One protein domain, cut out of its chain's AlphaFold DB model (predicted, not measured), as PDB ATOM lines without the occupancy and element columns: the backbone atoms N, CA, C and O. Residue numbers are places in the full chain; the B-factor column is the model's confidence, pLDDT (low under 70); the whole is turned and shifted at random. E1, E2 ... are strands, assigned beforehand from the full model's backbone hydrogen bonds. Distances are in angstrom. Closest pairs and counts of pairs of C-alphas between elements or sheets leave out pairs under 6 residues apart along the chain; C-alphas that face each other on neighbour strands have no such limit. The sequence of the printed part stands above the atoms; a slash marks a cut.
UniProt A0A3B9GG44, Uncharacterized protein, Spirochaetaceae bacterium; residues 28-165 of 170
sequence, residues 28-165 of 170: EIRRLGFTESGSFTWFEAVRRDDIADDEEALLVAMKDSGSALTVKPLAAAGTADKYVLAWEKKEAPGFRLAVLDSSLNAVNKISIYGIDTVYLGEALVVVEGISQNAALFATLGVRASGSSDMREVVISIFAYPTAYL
ATOM      1  N   GLU A  28      57.632  23.196  -2.356       44.47
ATOM      2  CA  GLU A  28      57.101  24.503  -2.720       44.47
ATOM      3  C   GLU A  28      56.203  24.990  -1.580       44.47
ATOM      4  O   GLU A  28      55.251  24.314  -1.190       44.47
ATOM      5  N   ILE A  29      56.503  26.163  -1.021       50.41
ATOM      6  CA  ILE A  29      55.580  26.831  -0.098       50.41
ATOM      7  C   ILE A  29      54.529  27.510  -0.970       50.41
ATOM      8  O   ILE A  29      54.799  28.553  -1.565       50.41
ATOM      9  N   ARG A  30      53.354  26.892  -1.094       44.94
ATOM     10  CA  ARG A  30      52.312  27.356  -2.026       44.94
ATOM     11  C   ARG A  30      51.303  28.289  -1.387       44.94
ATOM     12  O   ARG A  30      50.766  29.160  -2.068       44.94
ATOM     13  N   ARG A  31      51.010  28.106  -0.097       48.62
ATOM     14  CA  ARG A  31      49.879  28.784   0.534       48.62
ATOM     15  C   ARG A  31      50.222  29.320   1.912       48.62
ATOM     16  O   ARG A  31      50.638  28.587   2.802       48.62
ATOM     17  N   LEU A  32      50.012  30.622   2.047       50.81
ATOM     18  CA  LEU A  32      50.015  31.368   3.295       50.81
ATOM     19  C   LEU A  32      48.556  31.642   3.644       50.81
ATOM     20  O   LEU A  32      47.841  32.248   2.843       50.81
ATOM     21  N   GLY A  33      48.108  31.176   4.803       50.12
ATOM     22  CA  GLY A  33      46.810  31.551   5.347       50.12
ATOM     23  C   GLY A  33      46.996  32.391   6.598       50.12
ATOM     24  O   GLY A  33      47.793  32.049   7.472       50.12
ATOM     25  N   PHE A  34      46.252  33.486   6.679       50.06
ATOM     26  CA  PHE A  34      46.095  34.276   7.890       50.06
ATOM     27  C   PHE A  34      44.644  34.157   8.346       50.06
ATOM     28  O   PHE A  34      43.733  34.057   7.523       50.06
ATOM     29  N   THR A  35      44.421  34.139   9.652       47.06
ATOM     30  CA  THR A  35      43.076  34.340  10.194       47.06
ATOM     31  C   THR A  35      42.622  35.761   9.873       47.06
ATOM     32  O   THR A  35      43.453  36.668   9.865       47.06
ATOM     33  N   GLU A  36      41.331  36.005   9.626       40.25
ATOM     34  CA  GLU A  36      40.849  37.366   9.308       40.25
ATOM     35  C   GLU A  36      41.167  38.379  10.424       40.25
ATOM     36  O   GLU A  36      41.365  39.563  10.165       40.25
ATOM     37  N   SER A  37      41.307  37.901  11.666       40.53
ATOM     38  CA  SER A  37      41.747  38.697  12.817       40.53
ATOM     39  C   SER A  37      43.258  38.983  12.862       40.53
ATOM     40  O   SER A  37      43.707  39.710  13.746       40.53
ATOM     41  N   GLY A  38      44.060  38.401  11.965       44.28
ATOM     42  CA  GLY A  38      45.524  38.507  11.947       44.28
ATOM     43  C   GLY A  38      46.226  37.804  13.116       44.28
ATOM     44  O   GLY A  38      47.425  37.974  13.311       44.28
ATOM     45  N   SER A  39      45.489  37.025  13.911       41.16
ATOM     46  CA  SER A  39      45.969  36.394  15.147       41.16
ATOM     47  C   SER A  39      46.858  35.169  14.928       41.16
ATOM     48  O   SER A  39      47.538  34.731  15.856       41.16
ATOM     49  N   PHE A  40      46.840  34.585  13.729       49.69
ATOM     50  CA  PHE A  40      47.532  33.338  13.443       49.69
ATOM     51  C   PHE A  40      47.913  33.243  11.963       49.69
ATOM     52  O   PHE A  40      47.107  33.543  11.083       49.69
ATOM     53  N   THR A  41      49.148  32.805  11.707       54.34
ATOM     54  CA  THR A  41      49.694  32.572  10.365       54.34
ATOM     55  C   THR A  41      50.116  31.112  10.243       54.34
ATOM     56  O   THR A  41      50.832  30.600  11.106       54.34
ATOM     57  N   TRP A  42      49.703  30.448   9.166       58.16
ATOM     58  CA  TRP A  42      50.124  29.085   8.836       58.16
ATOM     59  C   TRP A  42      50.609  28.981   7.393       58.16
ATOM     60  O   TRP A  42      50.288  29.815   6.541       58.16
ATOM     61  N   PHE A  43      51.376  27.922   7.137       59.69
ATOM     62  CA  PHE A  43      51.987  27.645   5.845       59.69
ATOM     63  C   PHE A  43      51.615  26.232   5.388       59.69
ATOM     64  O   PHE A  43      51.667  25.289   6.182       59.69
ATOM     65  N   GLU A  44      51.269  26.090   4.112       52.44
ATOM     66  CA  GLU A  44      51.220  24.798   3.428       52.44
ATOM     67  C   GLU A  44      52.554  24.570   2.720       52.44
ATOM     68  O   GLU A  44      52.915  25.304   1.791       52.44
ATOM     69  N   ALA A  45      53.292  23.562   3.175       50.22
ATOM     70  CA  ALA A  45      54.460  23.062   2.471       50.22
ATOM     71  C   ALA A  45      54.018  21.887   1.603       50.22
ATOM     72  O   ALA A  45      53.528  20.885   2.120       50.22
ATOM     73  N   VAL A  46      54.186  22.019   0.291       50.62
ATOM     74  CA  VAL A  46      53.863  20.959  -0.656       50.62
ATOM     75  C   VAL A  46      55.142  20.251  -1.053       50.62
ATOM     76  O   VAL A  46      56.050  20.873  -1.604       50.62
ATOM     77  N   ARG A  47      55.211  18.948  -0.795       48.31
ATOM     78  CA  ARG A  47      56.260  18.079  -1.317       48.31
ATOM     79  C   ARG A  47      55.723  17.363  -2.549       48.31
ATOM     80  O   ARG A  47      54.734  16.644  -2.470       48.31
ATOM     81  N   ARG A  48      56.399  17.554  -3.679       44.44
ATOM     82  CA  ARG A  48      56.136  16.798  -4.902       44.44
ATOM     83  C   ARG A  48      57.106  15.627  -4.985       44.44
ATOM     84  O   ARG A  48      58.321  15.846  -4.968       44.44
ATOM     85  N   ASP A  49      56.583  14.408  -5.056       45.91
ATOM     86  CA  ASP A  49      57.374  13.252  -5.467       45.91
ATOM     87  C   ASP A  49      57.219  13.056  -6.980       45.91
ATOM     88  O   ASP A  49      56.205  12.556  -7.461       45.91
ATOM     89  N   ASP A  50      58.234  13.474  -7.740       45.00
ATOM     90  CA  ASP A  50      58.249  13.370  -9.205       45.00
ATOM     91  C   ASP A  50      58.272  11.897  -9.698       45.00
ATOM     92  O   ASP A  50      58.139  11.656 -10.896       45.00
ATOM     93  N   ILE A  51      58.458  10.909  -8.807       46.16
ATOM     94  CA  ILE A  51      58.487   9.472  -9.139       46.16
ATOM     95  C   ILE A  51      57.115   8.816  -8.931       46.16
ATOM     96  O   ILE A  51      56.758   7.910  -9.683       46.16
ATOM     97  N   ALA A  52      56.360   9.257  -7.923       47.75
ATOM     98  CA  ALA A  52      55.046   8.704  -7.586       47.75
ATOM     99  C   ALA A  52      53.867   9.529  -8.140       47.75
ATOM    100  O   ALA A  52      52.736   9.059  -8.080       47.75
ATOM    101  N   ASP A  53      54.124  10.732  -8.677       48.09
ATOM    102  CA  ASP A  53      53.097  11.734  -9.025       48.09
ATOM    103  C   ASP A  53      52.179  12.103  -7.836       48.09
ATOM    104  O   ASP A  53      51.089  12.651  -8.008       48.09
ATOM    105  N   ASP A  54      52.654  11.862  -6.611       48.03
ATOM    106  CA  ASP A  54      51.933  12.150  -5.377       48.03
ATOM    107  C   ASP A  54      52.343  13.521  -4.814       48.03
ATOM    108  O   ASP A  54      53.527  13.861  -4.678       48.03
ATOM    109  N   GLU A  55      51.332  14.327  -4.487       50.84
ATOM    110  CA  GLU A  55      51.475  15.636  -3.857       50.84
ATOM    111  C   GLU A  55      51.144  15.524  -2.362       50.84
ATOM    112  O   GLU A  55      49.997  15.290  -1.981       50.84
ATOM    113  N   GLU A  56      52.147  15.699  -1.502       53.50
ATOM    114  CA  GLU A  56      51.970  15.678  -0.050       53.50
ATOM    115  C   GLU A  56      51.898  17.116   0.479       53.50
ATOM    116  O   GLU A  56      52.882  17.857   0.445       53.50
ATOM    117  N   ALA A  57      50.723  17.518   0.968       59.56
ATOM    118  CA  ALA A  57      50.516  18.807   1.620       59.56
ATOM    119  C   ALA A  57      50.680  18.671   3.141       59.56
ATOM    120  O   ALA A  57      50.014  17.854   3.783       59.56
ATOM    121  N   LEU A  58      51.567  19.484   3.714       66.75
ATOM    122  CA  LEU A  58      51.863  19.516   5.141       66.75
ATOM    123  C   LEU A  58      51.479  20.873   5.733       66.75
ATOM    124  O   LEU A  58      51.905  21.920   5.243       66.75
ATOM    125  N   LEU A  59      50.742  20.847   6.844       67.44
ATOM    126  CA  LEU A  59      50.472  22.031   7.654       67.44
ATOM    127  C   LEU A  59      51.638  22.294   8.604       67.44
ATOM    128  O   LEU A  59      52.002  21.427   9.404       67.44
ATOM    129  N   VAL A  60      52.185  23.507   8.545       64.69
ATOM    130  CA  VAL A  60      53.298  23.948   9.391       64.69
ATOM    131  C   VAL A  60      52.902  25.204  10.165       64.69
ATOM    132  O   VAL A  60      52.459  26.193   9.579       64.69
ATOM    133  N   ALA A  61      53.101  25.179  11.486       65.81
ATOM    134  CA  ALA A  61      52.972  26.349  12.351       65.81
ATOM    135  C   ALA A  61      54.311  26.707  12.994       65.81
ATOM    136  O   ALA A  61      55.004  25.859  13.571       65.81
ATOM    137  N   MET A  62      54.641  27.993  12.909       58.47
ATOM    138  CA  MET A  62      55.768  28.612  13.594       58.47
ATOM    139  C   MET A  62      55.264  29.293  14.861       58.47
ATOM    140  O   MET A  62      54.301  30.051  14.810       58.47
ATOM    141  N   LYS A  63      55.911  29.038  15.998       56.00
ATOM    142  CA  LYS A  63      55.633  29.768  17.239       56.00
ATOM    143  C   LYS A  63      56.606  30.936  17.371       56.00
ATOM    144  O   LYS A  63      57.810  30.745  17.222       56.00
ATOM    145  N   ASP A  64      56.092  32.106  17.745       46.56
ATOM    146  CA  ASP A  64      56.870  33.347  17.921       46.56
ATOM    147  C   ASP A  64      58.020  33.228  18.932       46.56
ATOM    148  O   ASP A  64      58.980  33.991  18.893       46.56
ATOM    149  N   SER A  65      57.969  32.237  19.826       49.16
ATOM    150  CA  SER A  65      59.013  31.984  20.824       49.16
ATOM    151  C   SER A  65      60.297  31.354  20.265       49.16
ATOM    152  O   SER A  65      61.188  31.018  21.043       49.16
ATOM    153  N   GLY A  66      60.401  31.139  18.948       42.12
ATOM    154  CA  GLY A  66      61.550  30.467  18.325       42.12
ATOM    155  C   GLY A  66      61.653  28.973  18.668       42.12
ATOM    156  O   GLY A  66      62.686  28.350  18.435       42.12
ATOM    157  N   SER A  67      60.591  28.401  19.242       51.97
ATOM    158  CA  SER A  67      60.499  26.979  19.578       51.97
ATOM    159  C   SER A  67      60.065  26.125  18.380       51.97
ATOM    160  O   SER A  67      59.656  26.642  17.341       51.97
ATOM    161  N   ALA A  68      60.218  24.803  18.533       56.31
ATOM    162  CA  ALA A  68      60.097  23.788  17.488       56.31
ATOM    163  C   ALA A  68      58.892  23.974  16.546       56.31
ATOM    164  O   ALA A  68      57.757  24.180  16.983       56.31
ATOM    165  N   LEU A  69      59.160  23.830  15.246       63.81
ATOM    166  CA  LEU A  69      58.147  23.788  14.196       63.81
ATOM    167  C   LEU A  69      57.146  22.668  14.489       63.81
ATOM    168  O   LEU A  69      57.538  21.518  14.693       63.81
ATOM    169  N   THR A  70      55.855  22.996  14.493       69.69
ATOM    170  CA  THR A  70      54.806  21.972  14.551       69.69
ATOM    171  C   THR A  70      54.391  21.634  13.131       69.69
ATOM    172  O   THR A  70      53.948  22.516  12.400       69.69
ATOM    173  N   VAL A  71      54.551  20.367  12.747       69.94
ATOM    174  CA  VAL A  71      54.218  19.855  11.412       69.94
ATOM    175  C   VAL A  71      53.126  18.793  11.538       69.94
ATOM    176  O   VAL A  71      53.210  17.912  12.399       69.94
ATOM    177  N   LYS A  72      52.096  18.871  10.693       75.62
ATOM    178  CA  LYS A  72      51.014  17.881  10.594       75.62
ATOM    179  C   LYS A  72      50.890  17.378   9.149       75.62
ATOM    180  O   LYS A  72      50.846  18.213   8.246       75.62
ATOM    181  N   PRO A  73      50.773  16.054   8.926       77.06
ATOM    182  CA  PRO A  73      50.541  15.480   7.602       77.06
ATOM    183  C   PRO A  73      49.063  15.604   7.212       77.06
ATOM    184  O   PRO A  73      48.333  14.619   7.146       77.06
ATOM    185  N   LEU A  74      48.591  16.841   7.068       80.25
ATOM    186  CA  LEU A  74      47.218  17.181   6.711       80.25
ATOM    187  C   LEU A  74      47.237  18.329   5.704       80.25
ATOM    188  O   LEU A  74      48.041  19.249   5.839       80.25
ATOM    189  N   ALA A  75      46.293  18.304   4.765       79.50
ATOM    190  CA  ALA A  75      46.079  19.381   3.804       79.50
ATOM    191  C   ALA A  75      45.109  20.431   4.360       79.50
ATOM    192  O   ALA A  75      44.104  20.085   4.997       79.50
ATOM    193  N   ALA A  76      45.358  21.709   4.082       78.94
ATOM    194  CA  ALA A  76      44.479  22.778   4.537       78.94
ATOM    195  C   ALA A  76      43.186  22.828   3.704       78.94
ATOM    196  O   ALA A  76      43.208  22.866   2.474       78.94
ATOM    197  N   ALA A  77      42.036  22.883   4.368       82.12
ATOM    198  CA  ALA A  77      40.751  23.187   3.741       82.12
ATOM    199  C   ALA A  77      40.470  24.696   3.728       82.12
ATOM    200  O   ALA A  77      39.902  25.216   2.768       82.12
ATOM    201  N   GLY A  78      40.885  25.394   4.787       80.12
ATOM    202  CA  GLY A  78      40.654  26.819   4.994       80.12
ATOM    203  C   GLY A  78      40.899  27.230   6.444       80.12
ATOM    204  O   GLY A  78      41.518  26.500   7.219       80.12
ATOM    205  N   THR A  79      40.385  28.395   6.816       81.75
ATOM    206  CA  THR A  79      40.449  28.958   8.173       81.75
ATOM    207  C   THR A  79      39.067  29.401   8.600       81.75
ATOM    208  O   THR A  79      38.316  29.844   7.750       81.75
ATOM    209  N   ALA A  80      38.737  29.315   9.884       81.12
ATOM    210  CA  ALA A  80      37.518  29.918  10.416       81.12
ATOM    211  C   ALA A  80      37.808  30.564  11.771       81.12
ATOM    212  O   ALA A  80      38.232  29.868  12.698       81.12
ATOM    213  N   ASP A  81      37.607  31.874  11.889       82.12
ATOM    214  CA  ASP A  81      38.023  32.705  13.017       82.12
ATOM    215  C   ASP A  81      39.498  32.446  13.375       82.12
ATOM    216  O   ASP A  81      40.396  32.805  12.617       82.12
ATOM    217  N   LYS A  82      39.770  31.777  14.498       79.81
ATOM    218  CA  LYS A  82      41.117  31.441  14.987       79.81
ATOM    219  C   LYS A  82      41.524  29.982  14.750       79.81
ATOM    220  O   LYS A  82      42.501  29.521  15.341       79.81
ATOM    221  N   TYR A  83      40.759  29.248  13.947       85.56
ATOM    222  CA  TYR A  83      40.949  27.821  13.707       85.56
ATOM    223  C   TYR A  83      41.454  27.541  12.292       85.56
ATOM    224  O   TYR A  83      41.041  28.188  11.328       85.56
ATOM    225  N   VAL A  84      42.292  26.512  12.157       86.38
ATOM    226  CA  VAL A  84      42.617  25.906  10.856       86.38
ATOM    227  C   VAL A  84      41.695  24.727  10.622       86.38
ATOM    228  O   VAL A  84      41.546  23.862  11.486       86.38
ATOM    229  N   LEU A  85      41.097  24.673   9.440       87.38
ATOM    230  CA  LEU A  85      40.301  23.544   8.988       87.38
ATOM    231  C   LEU A  85      41.194  22.685   8.099       87.38
ATOM    232  O   LEU A  85      41.706  23.176   7.093       87.38
ATOM    233  N   ALA A  86      41.396  21.423   8.462       89.88
ATOM    234  CA  ALA A  86      42.304  20.522   7.761       89.88
ATOM    235  C   ALA A  86      41.595  19.225   7.364       89.88
ATOM    236  O   ALA A  86      40.849  18.659   8.162       89.88
ATOM    237  N   TRP A  87      41.814  18.737   6.146       87.69
ATOM    238  CA  TRP A  87      41.187  17.505   5.665       87.69
ATOM    239  C   TRP A  87      41.811  16.276   6.338       87.69
ATOM    240  O   TRP A  87      42.976  15.974   6.107       87.69
ATOM    241  N   GLU A  88      41.027  15.535   7.130       89.50
ATOM    242  CA  GLU A  88      41.388  14.174   7.568       89.50
ATOM    243  C   GLU A  88      40.961  13.128   6.533       89.50
ATOM    244  O   GLU A  88      41.605  12.095   6.377       89.50
ATOM    245  N   LYS A  89      39.839  13.378   5.849       88.31
ATOM    246  CA  LYS A  89      39.327  12.538   4.766       88.31
ATOM    247  C   LYS A  89      38.648  13.415   3.722       88.31
ATOM    248  O   LYS A  89      37.675  14.102   4.044       88.31
ATOM    249  N   LYS A  90      39.125  13.352   2.479       85.19
ATOM    250  CA  LYS A  90      38.602  14.116   1.336       85.19
ATOM    251  C   LYS A  90      38.017  13.192   0.262       85.19
ATOM    252  O   LYS A  90      38.359  13.284  -0.908       85.19
ATOM    253  N   GLU A  91      37.157  12.269   0.682       84.88
ATOM    254  CA  GLU A  91      36.576  11.255  -0.201       84.88
ATOM    255  C   GLU A  91      35.087  11.060   0.085       84.88
ATOM    256  O   GLU A  91      34.668  10.929   1.241       84.88
ATOM    257  N   ALA A  92      34.292  10.970  -0.980       77.44
ATOM    258  CA  ALA A  92      32.880  10.625  -0.901       77.44
ATOM    259  C   ALA A  92      32.664   9.219  -0.293       77.44
ATOM    260  O   ALA A  92      33.523   8.343  -0.409       77.44
ATOM    261  N   PRO A  93      31.508   8.953   0.341       80.56
ATOM    262  CA  PRO A  93      30.383   9.867   0.554       80.56
ATOM    263  C   PRO A  93      30.505  10.727   1.827       80.56
ATOM    264  O   PRO A  93      29.558  11.428   2.183       80.56
ATOM    265  N   GLY A  94      31.618  10.627   2.561       84.44
ATOM    266  CA  GLY A  94      31.774  11.212   3.891       84.44
ATOM    267  C   GLY A  94      33.119  11.904   4.045       84.44
ATOM    268  O   GLY A  94      34.152  11.244   4.176       84.44
ATOM    269  N   PHE A  95      33.071  13.230   4.084       88.81
ATOM    270  CA  PHE A  95      34.208  14.113   4.278       88.81
ATOM    271  C   PHE A  95      34.428  14.372   5.761       88.81
ATOM    272  O   PHE A  95      33.468  14.480   6.531       88.81
ATOM    273  N   ARG A  96      35.692  14.498   6.170       91.50
ATOM    274  CA  ARG A  96      36.047  14.800   7.557       91.50
ATOM    275  C   ARG A  96      37.116  15.874   7.637       91.50
ATOM    276  O   ARG A  96      38.167  15.763   7.007       91.50
ATOM    277  N   LEU A  97      36.841  16.866   8.474       90.94
ATOM    278  CA  LEU A  97      37.735  17.968   8.788       90.94
ATOM    279  C   LEU A  97      38.166  17.878  10.248       90.94
ATOM    280  O   LEU A  97      37.320  17.711  11.128       90.94
ATOM    281  N   ALA A  98      39.459  18.032  10.504       92.44
ATOM    282  CA  ALA A  98      39.972  18.390  11.814       92.44
ATOM    283  C   ALA A  98      39.902  19.912  11.981       92.44
ATOM    284  O   ALA A  98      40.305  20.661  11.088       92.44
ATOM    285  N   VAL A  99      39.415  20.353  13.137       91.81
ATOM    286  CA  VAL A  99      39.501  21.745  13.586       91.81
ATOM    287  C   VAL A  99      40.742  21.852  14.455       91.81
ATOM    288  O   VAL A  99      40.831  21.174  15.483       91.81
ATOM    289  N   LEU A 100      41.706  22.667  14.040       89.75
ATOM    290  CA  LEU A 100      42.976  22.834  14.735       89.75
ATOM    291  C   LEU A 100      43.070  24.215  15.390       89.75
ATOM    292  O   LEU A 100      42.620  25.208  14.818       89.75
ATOM    293  N   ASP A 101      43.669  24.274  16.578       86.62
ATOM    294  CA  ASP A 101      44.016  25.532  17.244       86.62
ATOM    295  C   ASP A 101      45.248  26.215  16.611       86.62
ATOM    296  O   ASP A 101      45.872  25.703  15.677       86.62
ATOM    297  N   SER A 102      45.642  27.366  17.158       76.94
ATOM    298  CA  SER A 102      46.824  28.129  16.726       76.94
ATOM    299  C   SER A 102      48.164  27.412  16.951       76.94
ATOM    300  O   SER A 102      49.215  27.897  16.543       76.94
ATOM    301  N   SER A 103      48.167  26.264  17.621       77.50
ATOM    302  CA  SER A 103      49.324  25.381  17.768       77.50
ATOM    303  C   SER A 103      49.193  24.105  16.928       77.50
ATOM    304  O   SER A 103      49.972  23.177  17.124       77.50
ATOM    305  N   LEU A 104      48.234  24.053  15.997       82.62
ATOM    306  CA  LEU A 104      47.878  22.884  15.189       82.62
ATOM    307  C   LEU A 104      47.465  21.649  16.009       82.62
ATOM    308  O   LEU A 104      47.560  20.513  15.526       82.62
ATOM    309  N   ASN A 105      46.987  21.830  17.241       87.12
ATOM    310  CA  ASN A 105      46.372  20.745  17.998       87.12
ATOM    311  C   ASN A 105      44.922  20.583  17.560       87.12
ATOM    312  O   ASN A 105      44.181  21.559  17.478       87.12
ATOM    313  N   ALA A 106      44.506  19.341  17.318       89.75
ATOM    314  CA  ALA A 106      43.113  19.052  17.026       89.75
ATOM    315  C   ALA A 106      42.256  19.321  18.267       89.75
ATOM    316  O   ALA A 106      42.480  18.718  19.318       89.75
ATOM    317  N   VAL A 107      41.279  20.215  18.127       92.44
ATOM    318  CA  VAL A 107      40.301  20.536  19.174       92.44
ATOM    319  C   VAL A 107      38.934  19.934  18.878       92.44
ATOM    320  O   VAL A 107      38.192  19.659  19.811       92.44
ATOM    321  N   ASN A 108      38.610  19.676  17.605       92.69
ATOM    322  CA  ASN A 108      37.325  19.095  17.216       92.69
ATOM    323  C   ASN A 108      37.372  18.444  15.824       92.69
ATOM    324  O   ASN A 108      38.382  18.527  15.117       92.69
ATOM    325  N   LYS A 109      36.269  17.802  15.422       91.88
ATOM    326  CA  LYS A 109      36.077  17.188  14.107       91.88
ATOM    327  C   LYS A 109      34.693  17.492  13.543       91.88
ATOM    328  O   LYS A 109      33.689  17.335  14.229       91.88
ATOM    329  N   ILE A 110      34.641  17.827  12.260       90.94
ATOM    330  CA  ILE A 110      33.396  18.031  11.514       90.94
ATOM    331  C   ILE A 110      33.285  16.932  10.464       90.94
ATOM    332  O   ILE A 110      34.249  16.655   9.750       90.94
ATOM    333  N   SER A 111      32.119  16.297  10.374       91.00
ATOM    334  CA  SER A 111      31.813  15.331   9.318       91.00
ATOM    335  C   SER A 111      30.672  15.855   8.459       91.00
ATOM    336  O   SER A 111      29.639  16.256   8.993       91.00
ATOM    337  N   ILE A 112      30.860  15.839   7.141       88.56
ATOM    338  CA  ILE A 112      29.871  16.313   6.168       88.56
ATOM    339  C   ILE A 112      29.674  15.223   5.114       88.56
ATOM    340  O   ILE A 112      30.634  14.576   4.693       88.56
ATOM    341  N   TYR A 113      28.429  15.004   4.701       86.62
ATOM    342  CA  TYR A 113      28.082  13.992   3.708       86.62
ATOM    343  C   TYR A 113      27.807  14.626   2.343       86.62
ATOM    344  O   TYR A 113      27.140  15.659   2.240       86.62
ATOM    345  N   GLY A 114      28.319  13.989   1.293       85.25
ATOM    346  CA  GLY A 114      28.194  14.461  -0.081       85.25
ATOM    347  C   GLY A 114      29.089  13.694  -1.049       85.25
ATOM    348  O   GLY A 114      29.827  12.792  -0.664       85.25
ATOM    349  N   ILE A 115      29.020  14.070  -2.319       83.94
ATOM    350  CA  ILE A 115      29.877  13.593  -3.408       83.94
ATOM    351  C   ILE A 115      31.133  14.456  -3.516       83.94
ATOM    352  O   ILE A 115      32.217  13.928  -3.724       83.94
ATOM    353  N   ASP A 116      30.988  15.768  -3.343       84.69
ATOM    354  CA  ASP A 116      32.096  16.722  -3.299       84.69
ATOM    355  C   ASP A 116      31.827  17.754  -2.201       84.69
ATOM    356  O   ASP A 116      30.662  18.004  -1.885       84.69
ATOM    357  N   THR A 117      32.873  18.318  -1.597       84.12
ATOM    358  CA  THR A 117      32.768  19.344  -0.552       84.12
ATOM    359  C   THR A 117      33.822  20.424  -0.741       84.12
ATOM    360  O   THR A 117      35.016  20.139  -0.829       84.12
ATOM    361  N   VAL A 118      33.386  21.682  -0.689       85.00
ATOM    362  CA  VAL A 118      34.257  22.858  -0.738       85.00
ATOM    363  C   VAL A 118      33.983  23.787   0.442       85.00
ATOM    364  O   VAL A 118      32.833  24.007   0.827       85.00
ATOM    365  N   TYR A 119      35.051  24.331   1.025       82.56
ATOM    366  CA  TYR A 119      34.966  25.414   1.999       82.56
ATOM    367  C   TYR A 119      34.736  26.741   1.264       82.56
ATOM    368  O   TYR A 119      35.488  27.075   0.348       82.56
ATOM    369  N   LEU A 120      33.687  27.472   1.640       80.00
ATOM    370  CA  LEU A 120      33.255  28.693   0.951       80.00
ATOM    371  C   LEU A 120      33.761  29.986   1.599       80.00
ATOM    372  O   LEU A 120      33.678  31.038   0.972       80.00
ATOM    373  N   GLY A 121      34.254  29.922   2.836       78.56
ATOM    374  CA  GLY A 121      34.598  31.101   3.628       78.56
ATOM    375  C   GLY A 121      33.793  31.193   4.922       78.56
ATOM    376  O   GLY A 121      33.173  30.219   5.369       78.56
ATOM    377  N   GLU A 122      33.820  32.371   5.534       82.19
ATOM    378  CA  GLU A 122      33.030  32.703   6.717       82.19
ATOM    379  C   GLU A 122      31.858  33.612   6.341       82.19
ATOM    380  O   GLU A 122      31.940  34.415   5.412       82.19
ATOM    381  N   ALA A 123      30.746  33.487   7.063       81.81
ATOM    382  CA  ALA A 123      29.612  34.393   6.936       81.81
ATOM    383  C   ALA A 123      28.968  34.669   8.292       81.81
ATOM    384  O   ALA A 123      28.965  33.815   9.179       81.81
ATOM    385  N   LEU A 124      28.370  35.851   8.429       84.56
ATOM    386  CA  LEU A 124      27.567  36.197   9.594       84.56
ATOM    387  C   LEU A 124      26.189  35.532   9.483       84.56
ATOM    388  O   LEU A 124      25.455  35.763   8.521       84.56
ATOM    389  N   VAL A 125      25.825  34.723  10.474       83.56
ATOM    390  CA  VAL A 125      24.524  34.048  10.574       83.56
ATOM    391  C   VAL A 125      23.817  34.439  11.867       83.56
ATOM    392  O   VAL A 125      24.457  34.791  12.857       83.56
ATOM    393  N   VAL A 126      22.486  34.372  11.872       86.25
ATOM    394  CA  VAL A 126      21.675  34.635  13.069       86.25
ATOM    395  C   VAL A 126      21.184  33.308  13.637       86.25
ATOM    396  O   VAL A 126      20.425  32.598  12.981       86.25
ATOM    397  N   VAL A 127      21.603  32.986  14.859       81.62
ATOM    398  CA  VAL A 127      21.180  31.792  15.607       81.62
ATOM    399  C   VAL A 127      20.562  32.272  16.911       81.62
ATOM    400  O   VAL A 127      21.176  33.055  17.627       81.62
ATOM    401  N   GLU A 128      19.318  31.871  17.183       85.00
ATOM    402  CA  GLU A 128      18.585  32.274  18.398       85.00
ATOM    403  C   GLU A 128      18.545  33.804  18.628       85.00
ATOM    404  O   GLU A 128      18.497  34.292  19.752       85.00
ATOM    405  N   GLY A 129      18.560  34.586  17.541       86.44
ATOM    406  CA  GLY A 129      18.537  36.053  17.586       86.44
ATOM    407  C   GLY A 129      19.900  36.719  17.808       86.44
ATOM    408  O   GLY A 129      19.980  37.947  17.774       86.44
ATOM    409  N   ILE A 130      20.975  35.946  17.974       85.56
ATOM    410  CA  ILE A 130      22.342  36.451  18.124       85.56
ATOM    411  C   ILE A 130      23.079  36.291  16.792       85.56
ATOM    412  O   ILE A 130      23.051  35.231  16.167       85.56
ATOM    413  N   SER A 131      23.731  37.366  16.343       85.31
ATOM    414  CA  SER A 131      24.594  37.330  15.157       85.31
ATOM    415  C   SER A 131      25.951  36.730  15.512       85.31
ATOM    416  O   SER A 131      26.597  37.186  16.454       85.31
ATOM    417  N   GLN A 132      26.387  35.724  14.759       83.88
ATOM    418  CA  GLN A 132      27.645  35.010  14.979       83.88
ATOM    419  C   GLN A 132      28.273  34.588  13.645       83.88
ATOM    420  O   GLN A 132      27.562  34.285  12.690       83.88
ATOM    421  N   ASN A 133      29.607  34.579  13.571       82.81
ATOM    422  CA  ASN A 133      30.323  34.094  12.389       82.81
ATOM    423  C   ASN A 133      30.201  32.572  12.283       82.81
ATOM    424  O   ASN A 133      30.226  31.866  13.292       82.81
ATOM    425  N   ALA A 134      30.085  32.063  11.062       85.88
ATOM    426  CA  ALA A 134      30.019  30.643  10.769       85.88
ATOM    427  C   ALA A 134      30.917  30.268   9.591       85.88
ATOM    428  O   ALA A 134      30.956  30.965   8.580       85.88
ATOM    429  N   ALA A 135      31.577  29.118   9.708       86.00
ATOM    430  CA  ALA A 135      32.276  28.473   8.608       86.00
ATOM    431  C   ALA A 135      31.253  27.866   7.639       86.00
ATOM    432  O   ALA A 135      30.397  27.078   8.057       86.00
ATOM    433  N   LEU A 136      31.348  28.216   6.357       85.50
ATOM    434  CA  LEU A 136      30.450  27.735   5.315       85.50
ATOM    435  C   LEU A 136      31.091  26.630   4.478       85.50
ATOM    436  O   LEU A 136      32.216  26.760   3.992       85.50
ATOM    437  N   PHE A 137      30.327  25.572   4.229       86.38
ATOM    438  CA  PHE A 137      30.704  24.489   3.328       86.38
ATOM    439  C   PHE A 137      29.582  24.234   2.333       86.38
ATOM    440  O   PHE A 137      28.428  24.108   2.735       86.38
ATOM    441  N   ALA A 138      29.911  24.111   1.051       87.44
ATOM    442  CA  ALA A 138      28.988  23.570   0.060       87.44
ATOM    443  C   ALA A 138      29.324  22.108  -0.198       87.44
ATOM    444  O   ALA A 138      30.491  21.781  -0.425       87.44
ATOM    445  N   THR A 139      28.305  21.251  -0.215       87.88
ATOM    446  CA  THR A 139      28.441  19.878  -0.693       87.88
ATOM    447  C   THR A 139      27.547  19.597  -1.880       87.88
ATOM    448  O   THR A 139      26.410  20.067  -1.958       87.88
ATOM    449  N   LEU A 140      28.074  18.811  -2.811       86.00
ATOM    450  CA  LEU A 140      27.329  18.291  -3.942       86.00
ATOM    451  C   LEU A 140      26.659  16.981  -3.538       86.00
ATOM    452  O   LEU A 140      27.311  16.079  -3.019       86.00
ATOM    453  N   GLY A 141      25.369  16.845  -3.798       83.12
ATOM    454  CA  GLY A 141      24.605  15.627  -3.572       83.12
ATOM    455  C   GLY A 141      23.784  15.255  -4.798       83.12
ATOM    456  O   GLY A 141      23.592  16.054  -5.713       83.12
ATOM    457  N   VAL A 142      23.275  14.026  -4.801       81.19
ATOM    458  CA  VAL A 142      22.322  13.566  -5.810       81.19
ATOM    459  C   VAL A 142      21.086  13.047  -5.098       81.19
ATOM    460  O   VAL A 142      21.185  12.182  -4.226       81.19
ATOM    461  N   ARG A 143      19.919  13.571  -5.468       77.19
ATOM    462  CA  ARG A 143      18.621  13.140  -4.946       77.19
ATOM    463  C   ARG A 143      17.810  12.495  -6.067       77.19
ATOM    464  O   ARG A 143      17.831  12.953  -7.207       77.19
ATOM    465  N   ALA A 144      17.094  11.421  -5.745       67.19
ATOM    466  CA  ALA A 144      16.104  10.862  -6.656       67.19
ATOM    467  C   ALA A 144      14.926  11.843  -6.783       67.19
ATOM    468  O   ALA A 144      14.326  12.201  -5.764       67.19
ATOM    469  N   SER A 145      14.607  12.281  -8.004       65.56
ATOM    470  CA  SER A 145      13.353  12.999  -8.248       65.56
ATOM    471  C   SER A 145      12.189  12.000  -8.207       65.56
ATOM    472  O   SER A 145      12.369  10.811  -8.470       65.56
ATOM    473  N   GLY A 146      10.977  12.471  -7.909       60.06
ATOM    474  CA  GLY A 146       9.767  11.635  -7.887       60.06
ATOM    475  C   GLY A 146       9.384  11.004  -9.238       60.06
ATOM    476  O   GLY A 146       8.445  10.216  -9.281       60.06
ATOM    477  N   SER A 147      10.098  11.319 -10.327       60.44
ATOM    478  CA  SER A 147      10.016  10.623 -11.615       60.44
ATOM    479  C   SER A 147      11.238   9.711 -11.782       60.44
ATOM    480  O   SER A 147      12.377  10.147 -11.608       60.44
ATOM    481  N   SER A 148      11.002   8.428 -12.060       61.25
ATOM    482  CA  SER A 148      11.916   7.320 -11.730       61.25
ATOM    483  C   SER A 148      13.282   7.303 -12.426       61.25
ATOM    484  O   SER A 148      14.130   6.527 -12.001       61.25
ATOM    485  N   ASP A 149      13.539   8.175 -13.405       64.31
ATOM    486  CA  ASP A 149      14.808   8.196 -14.151       64.31
ATOM    487  C   ASP A 149      15.578   9.526 -14.070       64.31
ATOM    488  O   ASP A 149      16.699   9.622 -14.571       64.31
ATOM    489  N   MET A 150      15.036  10.556 -13.408       62.94
ATOM    490  CA  MET A 150      15.741  11.833 -13.247       62.94
ATOM    491  C   MET A 150      16.405  11.929 -11.872       62.94
ATOM    492  O   MET A 150      15.750  11.905 -10.826       62.94
ATOM    493  N   ARG A 151      17.737  12.051 -11.888       75.81
ATOM    494  CA  ARG A 151      18.563  12.368 -10.720       75.81
ATOM    495  C   ARG A 151      18.813  13.871 -10.687       75.81
ATOM    496  O   ARG A 151      19.414  14.414 -11.610       75.81
ATOM    497  N   GLU A 152      18.369  14.527  -9.624       81.44
ATOM    498  CA  GLU A 152      18.638  15.945  -9.401       81.44
ATOM    499  C   GLU A 152      19.987  16.103  -8.700       81.44
ATOM    500  O   GLU A 152      20.270  15.425  -7.707       81.44
ATOM    501  N   VAL A 153      20.814  17.008  -9.217       83.38
ATOM    502  CA  VAL A 153      22.031  17.460  -8.542       83.38
ATOM    503  C   VAL A 153      21.634  18.557  -7.559       83.38
ATOM    504  O   VAL A 153      21.043  19.560  -7.952       83.38
ATOM    505  N   VAL A 154      21.947  18.361  -6.282       84.75
ATOM    506  CA  VAL A 154      21.616  19.294  -5.199       84.75
ATOM    507  C   VAL A 154      22.908  19.856  -4.623       84.75
ATOM    508  O   VAL A 154      23.853  19.107  -4.390       84.75
ATOM    509  N   ILE A 155      22.944  21.164  -4.371       88.19
ATOM    510  CA  ILE A 155      24.016  21.809  -3.606       88.19
ATOM    511  C   ILE A 155      23.461  22.126  -2.219       88.19
ATOM    512  O   ILE A 155      22.513  22.900  -2.091       88.19
ATOM    513  N   SER A 156      24.044  21.522  -1.188       89.00
ATOM    514  CA  SER A 156      23.691  21.766   0.213       89.00
ATOM    515  C   SER A 156      24.725  22.689   0.843       89.00
ATOM    516  O   SER A 156      25.919  22.420   0.742       89.00
ATOM    517  N   ILE A 157      24.285  23.759   1.510       89.75
ATOM    518  CA  ILE A 157      25.174  24.667   2.246       89.75
ATOM    519  C   ILE A 157      25.042  24.381   3.741       89.75
ATOM    520  O   ILE A 157      23.950  24.460   4.302       89.75
ATOM    521  N   PHE A 158      26.164  24.067   4.381       88.62
ATOM    522  CA  PHE A 158      26.275  23.855   5.819       88.62
ATOM    523  C   PHE A 158      26.979  25.050   6.453       88.62
ATOM    524  O   PHE A 158      28.040  25.458   5.984       88.62
ATOM    525  N   ALA A 159      26.398  25.583   7.525       89.44
ATOM    526  CA  ALA A 159      26.971  26.664   8.313       89.44
ATOM    527  C   ALA A 159      27.281  26.161   9.726       89.44
ATOM    528  O   ALA A 159      26.380  25.710  10.433       89.44
ATOM    529  N   TYR A 160      28.545  26.252  10.137       88.88
ATOM    530  CA  TYR A 160      28.995  25.893  11.481       88.88
ATOM    531  C   TYR A 160      29.424  27.153  12.227       88.88
ATOM    532  O   TYR A 160      30.489  27.689  11.909       88.88
ATOM    533  N   PRO A 161      28.634  27.647  13.199       89.62
ATOM    534  CA  PRO A 161      29.034  28.786  14.014       89.62
ATOM    535  C   PRO A 161      30.409  28.561  14.641       89.62
ATOM    536  O   PRO A 161      30.668  27.506  15.225       89.62
ATOM    537  N   THR A 162      31.297  29.546  14.521       86.25
ATOM    538  CA  THR A 162      32.704  29.415  14.925       86.25
ATOM    539  C   THR A 162      32.856  29.151  16.419       86.25
ATOM    540  O   THR A 162      33.752  28.415  16.828       86.25
ATOM    541  N   ALA A 163      31.922  29.652  17.232       85.06
ATOM    542  CA  ALA A 163      31.838  29.373  18.664       85.06
ATOM    543  C   ALA A 163      31.702  27.869  18.985       85.06
ATOM    544  O   ALA A 163      32.229  27.410  19.993       85.06
ATOM    545  N   TYR A 164      31.054  27.092  18.113       86.50
ATOM    546  CA  TYR A 164      30.814  25.655  18.303       86.50
ATOM    547  C   TYR A 164      31.943  24.784  17.746       86.50
ATOM    548  O   TYR A 164      31.980  23.573  17.958       86.50
ATOM    549  N   LEU A 165      32.914  25.382  17.052       86.19
ATOM    550  CA  LEU A 165      34.033  24.638  16.485       86.19
ATOM    551  C   LEU A 165      34.965  24.072  17.556       86.19
ATOM    552  O   LEU A 165      35.612  23.067  17.293       86.19
TER     553      LEU A 165
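AT A GLANCE: This is residues 28 to 165 of the 170 residues of an uncharacterized protein of Spirochaetaceae bacterium (UniProt A0A3B9GG44). Three strongly twisted antiparallel sheets follow one another in a row and make a flat body, with the sheet E5 to E8 in the middle, partly face to face with the sheet E1 to E4 on one side and the sheet E9 to E11 on the other. The turn at residues 49 to 54, between E2 and E3, sticks out free. The printed part has 138 residues, with no named helix and eleven named strands, E1 to E11 in chain order; the class is all strand. It is only just loose, close to compact, with a radius of gyration of the C-alphas of 17.4 A and spans of 62 by 51 by 20 A.

HOW THE PARTS SIT: E1, residues 28 to 34, E2, residues 41 to 49, E3, residues 54 to 61, and E4, residues 70 to 72, form a meander, each strand the antiparallel neighbour of the one before. N 28 and O 46 are 2.9 A apart in the hairpin of E1 and E2, N 47 and O 56 are 2.9 A apart between E2 and E3, and N 61 and O 70 are 2.9 A apart between E3 and E4. E5, residues 75 to 80, E6, residues 83 to 89, E7, residues 94 to 100, and E8, residues 106 to 113, form a second meander; within hydrogen-bond range are, for instance, N 80 and O 83, 2.9 A, N 86 and O 98, 2.9 A, and N 97 and O 110, 2.9 A. These two sheets are face to face, with 29 pairs of C-alphas within 10 A; the closest C-alphas of E3 and E5 are those of Ala 57 and Ala 75, 5.0 A. E9, residues 116 to 127, E10, residues 130 to 144, and E11, residues 151 to 161, form the third meander, with N 125 and O 132 2.8 A apart and N 139 and O 156 2.8 A apart. It is face to face with the second sheet, in a stack of sheets, face to face in turn; the closest C-alphas of E5 and E9 are those of Ala 77 and Tyr 119, 6.4 A. E1 and E9 are apart.

IN THESE COORDINATES: E1 begins at C-alpha 28, (57.101, 24.503, -2.720). E2 spans 26.1 A, E9 26.5 A, E10 36.2 A and E11 31.5 A from first to last C-alpha. E9 bends by 84 degrees at residue 124 and E10 by 80 degrees at residue 133. E11 ends at C-alpha 161, (29.034, 28.786, 14.014).

THE WHOLE: The two C-alphas farthest apart, those of Gly 66 and Ser 147, are 62.8 A apart. The printed part has no cut and no long link. Its mean pLDDT is 73.4; residues 28 to 71 and 144 to 150 are under 70.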